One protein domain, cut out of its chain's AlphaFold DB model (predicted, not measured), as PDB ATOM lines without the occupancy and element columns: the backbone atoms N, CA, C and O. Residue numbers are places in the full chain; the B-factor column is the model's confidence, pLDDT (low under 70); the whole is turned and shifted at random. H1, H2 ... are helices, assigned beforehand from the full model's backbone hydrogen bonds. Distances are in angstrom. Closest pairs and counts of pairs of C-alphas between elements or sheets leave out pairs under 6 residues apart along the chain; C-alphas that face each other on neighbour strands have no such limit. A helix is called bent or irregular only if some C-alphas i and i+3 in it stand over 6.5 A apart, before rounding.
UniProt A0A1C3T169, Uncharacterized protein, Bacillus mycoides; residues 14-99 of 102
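What this domain is: This is residues 14 to 99 of the 102 residues of an uncharacterized protein of Bacillus mycoides (UniProt A0A1C3T169). Picture one long straight helix, H2, as a rod, with the tiny helix H1 turned back beside its first end and a small loop cluster with the short helices H3 and H4 near its other end. Beyond that cluster a stretch without a named helix, residues 73 to 81, leads away to a second, shorter helix, H5, which points across the line of H2 and touches no other helix; its residues 82 to 87 and 89 to 97 stick out. The printed part has 86 residues with five named helices, in the order H1, H2, H3, H4, H5, and no named strand; the class is all helix, with 62 residues in the helices. The whole is extended, with a radius of gyration of the C-alphas of 22.7 A, and elongated, spanning 64 by 38 by 25 A.

Where its parts are: Start at the longest helix, H2, residues 21 to 53: find C-alpha 21 at (305.314, 328.157, 636.693), and from there the helix runs 48.1 A to C-alpha 53 at (295.464, 364.916, 607.326). Go back to the first printed residue, C-alpha 14 at (309.102, 338.590, 645.789), to find H1, residues 14 to 17. After H2 come H3, residues 63 to 67, 8.1 A from first to last C-alpha, and H4, residues 69 to 72, 4.7 A; H1 measures 5.3 A in the same way. The last helix, H5, covers residues 82 to 97 and runs 22.7 A to C-alpha 97 at (319.356, 359.484, 591.408). None of the five is bent.

How they stand to each other: Look along H2 first, at residues 28 to 43, which stand free. Farther on, H2 touches H3 with residues 47 to 51 alone; the closest C-alphas, those of Leu 47 and Leu 66, are 6.1 A apart. Near the same part of H2 you will find H4, close but not clearly touching, with the closest C-alphas, those of Val 51 and Leu 72, 7.7 A apart. H3 and H4 are also close but not clearly touching, with the closest C-alphas, those of Asp 65 and Lys 71, 7.4 A apart. At the other end of H2, H1 is close but not clearly touching, and its closest C-alphas to H2 are those of Ser 16 and Tyr 24, 7.3 A apart. H5 is apart from H1, H2, H3 and H4, and H1 is apart from H3 and H4 as well. In the backbone, every pair of O of residue i and N of residue i+4 is within hydrogen-bond range in H2 and H5; in H3 0 of 1 such pairs is, beside 2 of 2 pairs of O i and N i+3, and H1 and H4 are too short for an i+4 pair.

The domain as a whole: Measure the greatest reach between the C-alphas of Arg 14 and Glu 83, the two farthest apart, at 65.1 A; the first and last printed C-alphas, those of Arg 14 and Leu 99, are 58.1 A apart. Residues 81 to 87 and 89 to 99 stand free, and of these 82 to 87 and 89 to 97 belong to H5. The printed part has no cut. The links H1 to H2 and H3 to H4 are tight, those from H2 to H3 and from H4 to H5 are short, with 9 residues each, and no link is long. In the B-factor column the mean pLDDT of the printed part is 81.9; look at residues 69 to 80 for the low values under 70, of which 69 to 72 belong to H4, with a mean of 63.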
ATOM      1  N   ARG A  14     309.576 339.610 644.842       86.94
ATOM      2  CA  ARG A  14     309.102 338.590 645.789       86.94
ATOM      3  C   ARG A  14     307.781 337.963 645.352       86.94
ATOM      4  O   ARG A  14     307.623 336.754 645.446       86.94
ATOM      5  N   GLU A  15     306.847 338.773 644.867       87.75
ATOM      6  CA  GLU A  15     305.565 338.282 644.354       87.75
ATOM      7  C   GLU A  15     305.766 337.417 643.110       87.75
ATOM      8  O   GLU A  15     305.163 336.356 643.008       87.75
ATOM      9  N   SER A  16     306.676 337.813 642.213       83.69
ATOM     10  CA  SER A  16     306.968 337.044 640.999       83.69
ATOM     11  C   SER A  16     307.549 335.656 641.293       83.69
ATOM     12  O   SER A  16     307.197 334.692 640.620       83.69
ATOM     13  N   MET A  17     308.385 335.538 642.332       86.38
ATOM     14  CA  MET A  17     308.992 334.270 642.754       86.38
ATOM     15  C   MET A  17     308.005 333.336 643.463       86.38
ATOM     16  O   MET A  17     308.257 332.138 643.539       86.38
ATOM     17  N   ASN A  18     306.902 333.873 643.987       93.62
ATOM     18  CA  ASN A  18     305.880 333.087 644.678       93.62
ATOM     19  C   ASN A  18     304.855 332.459 643.722       93.62
ATOM     20  O   ASN A  18     304.037 331.655 644.164       93.62
ATOM     21  N   LEU A  19     304.872 332.826 642.439       90.38
ATOM     22  CA  LEU A  19     303.981 332.251 641.439       90.38
ATOM     23  C   LEU A  19     304.420 330.834 641.077       90.38
ATOM     24  O   LEU A  19     305.608 330.550 640.911       90.38
ATOM     25  N   SER A  20     303.452 329.949 640.855       94.25
ATOM     26  CA  SER A  20     303.733 328.692 640.172       94.25
ATOM     27  C   SER A  20     304.180 328.953 638.724       94.25
ATOM     28  O   SER A  20     303.798 329.966 638.123       94.25
ATOM     29  N   PRO A  21     304.917 328.017 638.094       93.12
ATOM     30  CA  PRO A  21     305.314 328.157 636.693       93.12
ATOM     31  C   PRO A  21     304.137 328.436 635.745       93.12
ATOM     32  O   PRO A  21     304.268 329.212 634.801       93.12
ATOM     33  N   ARG A  22     302.964 327.848 636.024       94.44
ATOM     34  CA  ARG A  22     301.750 328.048 635.223       94.44
ATOM     35  C   ARG A  22     301.164 329.448 635.396       94.44
ATOM     36  O   ARG A  22     300.785 330.067 634.409       94.44
ATOM     37  N   GLU A  23     301.085 329.950 636.625       92.62
ATOM     38  CA  GLU A  23     300.588 331.307 636.892       92.62
ATOM     39  C   GLU A  23     301.507 332.356 636.272       92.62
ATOM     40  O   GLU A  23     301.033 333.276 635.607       92.62
ATOM     41  N   TYR A  24     302.820 332.165 636.401       91.56
ATOM     42  CA  TYR A  24     303.806 333.024 635.760       91.56
ATOM     43  C   TYR A  24     303.643 333.029 634.232       91.56
ATOM     44  O   TYR A  24     303.596 334.093 633.614       91.56
ATOM     45  N   GLN A  25     303.486 331.854 633.614       92.94
ATOM     46  CA  GLN A  25     303.254 331.742 632.174       92.94
ATOM     47  C   GLN A  25     301.961 332.446 631.739       92.94
ATOM     48  O   GLN A  25     301.974 333.172 630.746       92.94
ATOM     49  N   ASN A  26     300.867 332.291 632.487       93.81
ATOM     50  CA  ASN A  26     299.606 332.976 632.196       93.81
ATOM     51  C   ASN A  26     299.766 334.502 632.244       93.81
ATOM     52  O   ASN A  26     299.272 335.198 631.359       93.81
ATOM     53  N   MET A  27     300.489 335.030 633.235       92.94
ATOM     54  CA  MET A  27     300.754 336.469 633.321       92.94
ATOM     55  C   MET A  27     301.603 336.971 632.151       92.94
ATOM     56  O   MET A  27     301.335 338.045 631.612       92.94
ATOM     57  N   MET A  28     302.605 336.197 631.729       91.19
ATOM     58  CA  MET A  28     303.417 336.517 630.552       91.19
ATOM     59  C   MET A  28     302.579 336.570 629.273       91.19
ATOM     60  O   MET A  28     302.727 337.507 628.488       91.19
ATOM     61  N   ILE A  29     301.682 335.600 629.080       93.62
ATOM     62  CA  ILE A  29     300.751 335.574 627.945       93.62
ATOM     63  C   ILE A  29     299.848 336.808 627.981       93.62
ATOM     64  O   ILE A  29     299.819 337.554 627.006       93.62
ATOM     65  N   GLY A  30     299.213 337.092 629.122       92.75
ATOM     66  CA  GLY A  30     298.334 338.256 629.262       92.75
ATOM     67  C   GLY A  30     299.049 339.586 629.002       92.75
ATOM     68  O   GLY A  30     298.491 340.476 628.365       92.75
ATOM     69  N   ARG A  31     300.317 339.729 629.413       91.38
ATOM     70  CA  ARG A  31     301.112 340.926 629.088       91.38
ATOM     71  C   ARG A  31     301.395 341.049 627.593       91.38
ATOM     72  O   ARG A  31     301.376 342.161 627.068       91.38
ATOM     73  N   ASN A  32     301.679 339.940 626.916       92.00
ATOM     74  CA  ASN A  32     301.892 339.950 625.472       92.00
ATOM     75  C   ASN A  32     300.604 340.315 624.727       92.00
ATOM     76  O   ASN A  32     300.657 341.129 623.812       92.00
ATOM     77  N   GLU A  33     299.459 339.776 625.145       94.00
ATOM     78  CA  GLU A  33     298.145 340.134 624.596       94.00
ATOM     79  C   GLU A  33     297.863 341.631 624.771       94.00
ATOM     80  O   GLU A  33     297.602 342.321 623.791       94.00
ATOM     81  N   GLN A  34     298.061 342.172 625.978       93.50
ATOM     82  CA  GLN A  34     297.924 343.612 626.235       93.50
ATOM     83  C   GLN A  34     298.835 344.463 625.345       93.50
ATOM     84  O   GLN A  34     298.437 345.531 624.878       93.50
ATOM     85  N   TYR A  35     300.070 344.018 625.112       91.88
ATOM     86  CA  TYR A  35     300.996 344.724 624.233       91.88
ATOM     87  C   TYR A  35     300.532 344.695 622.770       91.88
ATOM     88  O   TYR A  35     300.603 345.712 622.079       91.88
ATOM     89  N   LEU A  36     300.008 343.562 622.297       94.56
ATOM     90  CA  LEU A  36     299.436 343.450 620.955       94.56
ATOM     91  C   LEU A  36     298.200 344.347 620.789       94.56
ATOM     92  O   LEU A  36     298.108 345.058 619.788       94.56
ATOM     93  N   ASP A  37     297.318 344.405 621.789       94.94
ATOM     94  CA  ASP A  37     296.151 345.298 621.796       94.94
ATOM     95  C   ASP A  37     296.561 346.778 621.725       94.94
ATOM     96  O   ASP A  37     295.956 347.582 621.001       94.94
ATOM     97  N   GLN A  38     297.629 347.157 622.435       93.62
ATOM     98  CA  GLN A  38     298.196 348.506 622.370       93.62
ATOM     99  C   GLN A  38     298.739 348.822 620.975       93.62
ATOM    100  O   GLN A  38     298.419 349.873 620.414       93.62
ATOM    101  N   LEU A  39     299.518 347.915 620.379       94.88
ATOM    102  CA  LEU A  39     300.034 348.088 619.019       94.88
ATOM    103  C   LEU A  39     298.902 348.218 617.998       94.88
ATOM    104  O   LEU A  39     298.952 349.088 617.123       94.88
ATOM    105  N   GLN A  40     297.852 347.410 618.133       92.44
ATOM    106  CA  GLN A  40     296.674 347.498 617.282       92.44
ATOM    107  C   GLN A  40     295.982 348.858 617.439       92.44
ATOM    108  O   GLN A  40     295.688 349.515 616.438       92.44
ATOM    109  N   THR A  41     295.804 349.336 618.669       93.94
ATOM    110  CA  THR A  41     295.221 350.659 618.949       93.94
ATOM    111  C   THR A  41     296.041 351.784 618.315       93.94
ATOM    112  O   THR A  41     295.491 352.640 617.618       93.94
ATOM    113  N   HIS A  42     297.366 351.758 618.478       93.12
ATOM    114  CA  HIS A  42     298.262 352.735 617.858       93.12
ATOM    115  C   HIS A  42     298.197 352.697 616.329       93.12
ATOM    116  O   HIS A  42     298.192 353.752 615.693       93.12
ATOM    117  N   SER A  43     298.090 351.508 615.733       87.94
ATOM    118  CA  SER A  43     297.965 351.369 614.280       87.94
ATOM    119  C   SER A  43     296.683 352.013 613.743       87.94
ATOM    120  O   SER A  43     296.731 352.733 612.745       87.94
ATOM    121  N   ILE A  44     295.551 351.846 614.437       88.00
ATOM    122  CA  ILE A  44     294.281 352.481 614.062       88.00
ATOM    123  C   ILE A  44     294.380 353.995 614.212       88.00
ATOM    124  O   ILE A  44     293.978 354.726 613.307       88.00
ATOM    125  N   TYR A  45     294.959 354.479 615.311       88.75
ATOM    126  CA  TYR A  45     295.139 355.913 615.517       88.75
ATOM    127  C   TYR A  45     295.998 356.548 614.413       88.75
ATOM    128  O   TYR A  45     295.638 357.590 613.866       88.75
ATOM    129  N   ALA A  46     297.087 355.889 614.011       87.19
ATOM    130  CA  ALA A  46     297.922 356.344 612.903       87.19
ATOM    131  C   ALA A  46     297.141 356.412 611.576       87.19
ATOM    132  O   ALA A  46     297.275 357.385 610.830       87.19
ATOM    133  N   LEU A  47     296.283 355.421 611.297       84.25
ATOM    134  CA  LEU A  47     295.397 355.439 610.128       84.25
ATOM    135  C   LEU A  47     294.399 356.603 610.190       84.25
ATOM    136  O   LEU A  47     294.232 357.306 609.194       84.25
ATOM    137  N   MET A  48     293.784 356.851 611.350       85.44
ATOM    138  CA  MET A  48     292.863 357.976 611.559       85.44
ATOM    139  C   MET A  48     293.537 359.320 611.315       85.44
ATOM    140  O   MET A  48     293.019 360.127 610.545       85.44
ATOM    141  N   MET A  49     294.705 359.542 611.916       85.25
ATOM    142  CA  MET A  49     295.462 360.783 611.756       85.25
ATOM    143  C   MET A  49     295.855 361.022 610.301       85.25
ATOM    144  O   MET A  49     295.682 362.124 609.786       85.25
ATOM    145  N   ARG A  50     296.322 359.978 609.609       76.50
ATOM    146  CA  ARG A  50     296.651 360.058 608.184       76.50
ATOM    147  C   ARG A  50     295.434 360.423 607.339       76.50
ATOM    148  O   ARG A  50     295.529 361.291 606.475       76.50
ATOM    149  N   VAL A  51     294.305 359.752 607.563       82.44
ATOM    150  CA  VAL A  51     293.078 360.004 606.803       82.44
ATOM    151  C   VAL A  51     292.560 361.413 607.056       82.44
ATOM    152  O   VAL A  51     292.211 362.086 606.094       82.44
ATOM    153  N   ALA A  52     292.584 361.886 608.301       81.50
ATOM    154  CA  ALA A  52     292.233 363.261 608.635       81.50
ATOM    155  C   ALA A  52     293.164 364.277 607.952       81.50
ATOM    156  O   ALA A  52     292.685 365.261 607.396       81.50
ATOM    157  N   TYR A  53     294.476 364.020 607.934       80.44
ATOM    158  CA  TYR A  53     295.464 364.916 607.326       80.44
ATOM    159  C   TYR A  53     295.290 365.065 605.808       80.44
ATOM    160  O   TYR A  53     295.429 366.159 605.269       80.44
ATOM    161  N   HIS A  54     294.958 363.980 605.107       75.56
ATOM    162  CA  HIS A  54     294.738 363.996 603.657       75.56
ATOM    163  C   HIS A  54     293.262 364.179 603.262       75.56
ATOM    164  O   HIS A  54     292.906 364.008 602.093       75.56
ATOM    165  N   HIS A  55     292.386 364.505 604.215       79.44
ATOM    166  CA  HIS A  55     290.965 364.659 603.950       79.44
ATOM    167  C   HIS A  55     290.669 365.962 603.195       79.44
ATOM    168  O   HIS A  55     291.007 367.048 603.647       79.44
ATOM    169  N   ASP A  56     289.935 365.860 602.081       79.88
ATOM    170  CA  ASP A  56     289.228 367.001 601.478       79.88
ATOM    171  C   ASP A  56     288.091 367.502 602.400       79.88
ATOM    172  O   ASP A  56     287.061 366.825 602.486       79.88
ATOM    173  N   PRO A  57     288.210 368.684 603.036       79.25
ATOM    174  CA  PRO A  57     287.261 369.162 604.046       79.25
ATOM    175  C   PRO A  57     285.855 369.444 603.496       79.25
ATOM    176  O   PRO A  57     284.923 369.659 604.268       79.25
ATOM    177  N   LYS A  58     285.671 369.451 602.169       83.88
ATOM    178  CA  LYS A  58     284.356 369.617 601.530       83.88
ATOM    179  C   LYS A  58     283.547 368.322 601.475       83.88
ATOM    180  O   LYS A  58     282.366 368.357 601.136       83.88
ATOM    181  N   LYS A  59     284.172 367.174 601.744       81.38
ATOM    182  CA  LYS A  59     283.523 365.861 601.727       81.38
ATOM    183  C   LYS A  59     283.336 365.372 603.163       81.38
ATOM    184  O   LYS A  59     284.141 365.706 604.017       81.38
ATOM    185  N   PRO A  60     282.299 364.579 603.457       81.62
ATOM    186  CA  PRO A  60     282.186 363.934 604.756       81.62
ATOM    187  C   PRO A  60     283.164 362.757 604.852       81.62
ATOM    188  O   PRO A  60     283.220 361.926 603.938       81.62
ATOM    189  N   LEU A  61     283.887 362.658 605.969       80.81
ATOM    190  CA  LEU A  61     284.740 361.510 606.262       80.81
ATOM    191  C   LEU A  61     283.869 360.288 606.564       80.81
ATOM    192  O   LEU A  61     283.056 360.321 607.491       80.81
ATOM    193  N   LYS A  62     284.033 359.198 605.811       83.38
ATOM    194  CA  LYS A  62     283.337 357.939 606.103       83.38
ATOM    195  C   LYS A  62     284.263 356.989 606.862       83.38
ATOM    196  O   LYS A  62     285.448 356.924 606.544       83.38
ATOM    197  N   PRO A  63     283.747 356.159 607.787       80.25
ATOM    198  CA  PRO A  63     284.560 355.145 608.466       80.25
ATOM    199  C   PRO A  63     285.267 354.179 607.507       80.25
ATOM    200  O   PRO A  63     286.355 353.699 607.794       80.25
ATOM    201  N   THR A  64     284.688 353.917 606.334       81.19
ATOM    202  CA  THR A  64     285.302 353.071 605.300       81.19
ATOM    203  C   THR A  64     286.543 353.693 604.656       81.19
ATOM    204  O   THR A  64     287.353 352.969 604.079       81.19
ATOM    205  N   ASP A  65     286.737 355.010 604.770       78.06
ATOM    206  CA  ASP A  65     287.901 355.698 604.208       78.06
ATOM    207  C   ASP A  65     289.193 355.384 604.980       78.06
ATOM    208  O   ASP A  65     290.267 355.411 604.383       78.06
ATOM    209  N   LEU A  66     289.090 354.984 606.256       76.94
ATOM    210  CA  LEU A  66     290.209 354.534 607.102       76.94
ATOM    211  C   LEU A  66     291.016 353.388 606.499       76.94
ATOM    212  O   LEU A  66     292.234 353.324 606.658       76.94
ATOM    213  N   PHE A  67     290.330 352.491 605.798       78.25
ATOM    214  CA  PHE A  67     290.907 351.248 605.294       78.25
ATOM    215  C   PHE A  67     291.004 351.222 603.765       78.25
ATOM    216  O   PHE A  67     291.429 350.224 603.180       78.25
ATOM    217  N   ASN A  68     290.633 352.314 603.091       74.25
ATOM    218  CA  ASN A  68     290.627 352.374 601.636       74.25
ATOM    219  C   ASN A  68     292.041 352.606 601.080       74.25
ATOM    220  O   ASN A  68     292.479 353.742 600.892       74.25
ATOM    221  N   ARG A  69     292.746 351.512 600.766       64.88
ATOM    222  CA  ARG A  69     294.119 351.518 600.220       64.88
ATOM    223  C   ARG A  69     294.293 352.365 598.961       64.88
ATOM    224  O   ARG A  69     295.330 353.003 598.818       64.88
ATOM    225  N   ASN A  70     293.269 352.449 598.117       67.81
ATOM    226  CA  ASN A  70     293.323 353.232 596.879       67.81
ATOM    227  C   ASN A  70     293.291 354.742 597.145       67.81
ATOM    228  O   ASN A  70     293.790 355.520 596.342       67.81
ATOM    229  N   LYS A  71     292.726 355.168 598.280       62.31
ATOM    230  CA  LYS A  71     292.831 356.552 598.763       62.31
ATOM    231  C   LYS A  71     294.102 356.787 599.580       62.31
ATOM    232  O   LYS A  71     294.551 357.923 599.691       62.31
ATOM    233  N   LEU A  72     294.686 355.727 600.145       58.19
ATOM    234  CA  LEU A  72     295.880 355.815 600.985       58.19
ATOM    235  C   LEU A  72     297.140 356.164 600.176       58.19
ATOM    236  O   LEU A  72     297.999 356.866 600.698       58.19
ATOM    237  N   THR A  73     297.277 355.740 598.920       57.06
ATOM    238  CA  THR A  73     298.494 355.989 598.121       57.06
ATOM    239  C   THR A  73     298.581 357.383 597.491       57.06
ATOM    240  O   THR A  73     299.566 357.666 596.819       57.06
ATOM    241  N   GLY A  74     297.605 358.276 597.704       53.16
ATOM    242  CA  GLY A  74     297.633 359.651 597.170       53.16
ATOM    243  C   GLY A  74     297.538 359.748 595.641       53.16
ATOM    244  O   GLY A  74     297.463 360.840 595.085       53.16
ATOM    245  N   GLU A  75     297.494 358.614 594.949       52.75
ATOM    246  CA  GLU A  75     297.244 358.537 593.524       52.75
ATOM    247  C   GLU A  75     295.745 358.407 593.338       52.75
ATOM    248  O   GLU A  75     295.143 357.446 593.806       52.75
ATOM    249  N   ASN A  76     295.131 359.405 592.706       51.16
ATOM    250  CA  ASN A  76     293.715 359.427 592.360       51.16
ATOM    251  C   ASN A  76     293.294 358.153 591.614       51.16
ATOM    252  O   ASN A  76     293.278 358.176 590.391       51.16
ATOM    253  N   GLY A  77     292.958 357.080 592.338       51.34
ATOM    254  CA  GLY A  77     292.091 355.947 591.993       51.34
ATOM    255  C   GLY A  77     292.256 355.244 590.642       51.34
ATOM    256  O   GLY A  77     291.481 354.335 590.367       51.34
ATOM    257  N   LYS A  78     293.199 355.634 589.787       58.72
ATOM    258  CA  LYS A  78     293.496 354.955 588.539       58.72
ATOM    259  C   LYS A  78     294.410 353.802 588.890       58.72
ATOM    260  O   LYS A  78     295.570 354.009 589.236       58.72
ATOM    261  N   GLU A  79     293.867 352.595 588.817       64.88
ATOM    262  CA  GLU A  79     294.697 351.412 588.647       64.88
ATOM    263  C   GLU A  79     295.563 351.634 587.411       64.88
ATOM    264  O   GLU A  79     295.085 351.569 586.282       64.88
ATOM    265  N   LEU A  80     296.829 351.971 587.648       67.75
ATOM    266  CA  LEU A  80     297.815 352.044 586.588       67.75
ATOM    267  C   LEU A  80     297.998 350.639 586.009       67.75
ATOM    268  O   LEU A  80     298.095 349.656 586.764       67.75
ATOM    269  N   SER A  81     298.072 350.546 584.684       79.38
ATOM    270  CA  SER A  81     298.469 349.312 584.008       79.38
ATOM    271  C   SER A  81     299.882 348.894 584.446       79.38
ATOM    272  O   SER A  81     300.634 349.673 585.041       79.38
ATOM    273  N   ILE A  82     300.269 347.645 584.178       78.44
ATOM    274  CA  ILE A  82     301.624 347.156 584.501       78.44
ATOM    275  C   ILE A  82     302.693 348.034 583.827       78.44
ATOM    276  O   ILE A  82     303.688 348.392 584.458       78.44
ATOM    277  N   GLU A  83     302.448 348.443 582.584       79.50
ATOM    278  CA  GLU A  83     303.338 349.307 581.801       79.50
ATOM    279  C   GLU A  83     303.449 350.711 582.412       79.50
ATOM    280  O   GLU A  83     304.545 351.252 582.558       79.50
ATOM    281  N   GLU A  84     302.327 351.285 582.852       80.50
ATOM    282  CA  GLU A  84     302.305 352.593 583.512       80.50
ATOM    283  C   GLU A  84     303.029 352.566 584.868       80.50
ATOM    284  O   GLU A  84     303.727 353.518 585.222       80.50
ATOM    285  N   LYS A  85     302.916 351.461 585.618       80.00
ATOM    286  CA  LYS A  85     303.655 351.254 586.874       80.00
ATOM    287  C   LYS A  85     305.160 351.159 586.639       80.00
ATOM    288  O   LYS A  85     305.915 351.775 587.389       80.00
ATOM    289  N   MET A  86     305.595 350.429 585.607       81.38
ATOM    290  CA  MET A  86     307.015 350.336 585.246       81.38
ATOM    291  C   MET A  86     307.587 351.707 584.895       81.38
ATOM    292  O   MET A  86     308.571 352.128 585.499       81.38
ATOM    293  N   LYS A  87     306.915 352.446 584.009       86.31
ATOM    294  CA  LYS A  87     307.355 353.780 583.594       86.31
ATOM    295  C   LYS A  87     307.464 354.746 584.775       86.31
ATOM    296  O   LYS A  87     308.461 355.444 584.926       86.31
ATOM    297  N   LYS A  88     306.472 354.741 585.666       82.44
ATOM    298  CA  LYS A  88     306.488 355.577 586.872       82.44
ATOM    299  C   LYS A  88     307.613 355.199 587.837       82.44
ATOM    300  O   LYS A  88     308.193 356.071 588.480       82.44
ATOM    301  N   SER A  89     307.937 353.910 587.938       81.00
ATOM    302  CA  SER A  89     309.071 353.433 588.732       81.00
ATOM    303  C   SER A  89     310.406 353.913 588.161       81.00
ATOM    304  O   SER A  89     311.269 354.339 588.926       81.00
ATOM    305  N   GLU A  90     310.574 353.889 586.838       83.06
ATOM    306  CA  GLU A  90     311.770 354.410 586.162       83.06
ATOM    307  C   GLU A  90     311.920 355.923 586.364       83.06
ATOM    308  O   GLU A  90     312.989 356.390 586.757       83.06
ATOM    309  N   GLU A  91     310.836 356.685 586.196       83.56
ATOM    310  CA  GLU A  91     310.814 358.133 586.439       83.56
ATOM    311  C   GLU A  91     311.159 358.478 587.896       83.56
ATOM    312  O   GLU A  91     311.909 359.418 588.163       83.56
ATOM    313  N   ASN A  92     310.640 357.714 588.860       84.06
ATOM    314  CA  ASN A  92     310.961 357.903 590.275       84.06
ATOM    315  C   ASN A  92     312.421 357.557 590.581       84.06
ATOM    316  O   ASN A  92     313.063 358.268 591.351       84.06
ATOM    317  N   MET A  93     312.963 356.505 589.968       82.19
ATOM    318  CA  MET A  93     314.360 356.119 590.148       82.19
ATOM    319  C   MET A  93     315.314 357.170 589.576       82.19
ATOM    320  O   MET A  93     316.275 357.536 590.245       82.19
ATOM    321  N   GLN A  94     315.004 357.737 588.408       82.88
ATOM    322  CA  GLN A  94     315.753 358.870 587.855       82.88
ATOM    323  C   GLN A  94     315.679 360.106 588.758       82.88
ATOM    324  O   GLN A  94     316.687 360.773 588.970       82.88
ATOM    325  N   LYS A  95     314.510 360.414 589.336       82.31
ATOM    326  CA  LYS A  95     314.381 361.518 590.301       82.31
ATOM    327  C   LYS A  95     315.249 361.296 591.532       82.31
ATOM    328  O   LYS A  95     315.963 362.209 591.912       82.31
ATOM    329  N   LEU A  96     315.213 360.100 592.122       80.12
ATOM    330  CA  LEU A  96     316.015 359.756 593.300       80.12
ATOM    331  C   LEU A  96     317.521 359.817 593.019       80.12
ATOM    332  O   LEU A  96     318.272 360.273 593.869       80.12
ATOM    333  N   GLN A  97     317.954 359.390 591.831       80.06
ATOM    334  CA  GLN A  97     319.356 359.484 591.408       80.06
ATOM    335  C   GLN A  97     319.830 360.932 591.234       80.06
ATOM    336  O   GLN A  97     321.011 361.207 591.399       80.06
ATOM    337  N   ASN A  98     318.906 361.843 590.926       79.69
ATOM    338  CA  ASN A  98     319.172 363.270 590.753       79.69
ATOM    339  C   ASN A  98     318.839 364.103 592.005       79.69
ATOM    340  O   ASN A  98     318.893 365.332 591.943       79.69
ATOM    341  N   LEU A  99     318.461 363.470 593.123       76.69
ATOM    342  CA  LEU A  99     318.325 364.169 594.397       76.69
ATOM    343  C   LEU A  99     319.720 364.405 594.963       76.69
ATOM    344  O   LEU A  99     320.367 363.493 595.473       76.69
TER     345      LEU A  99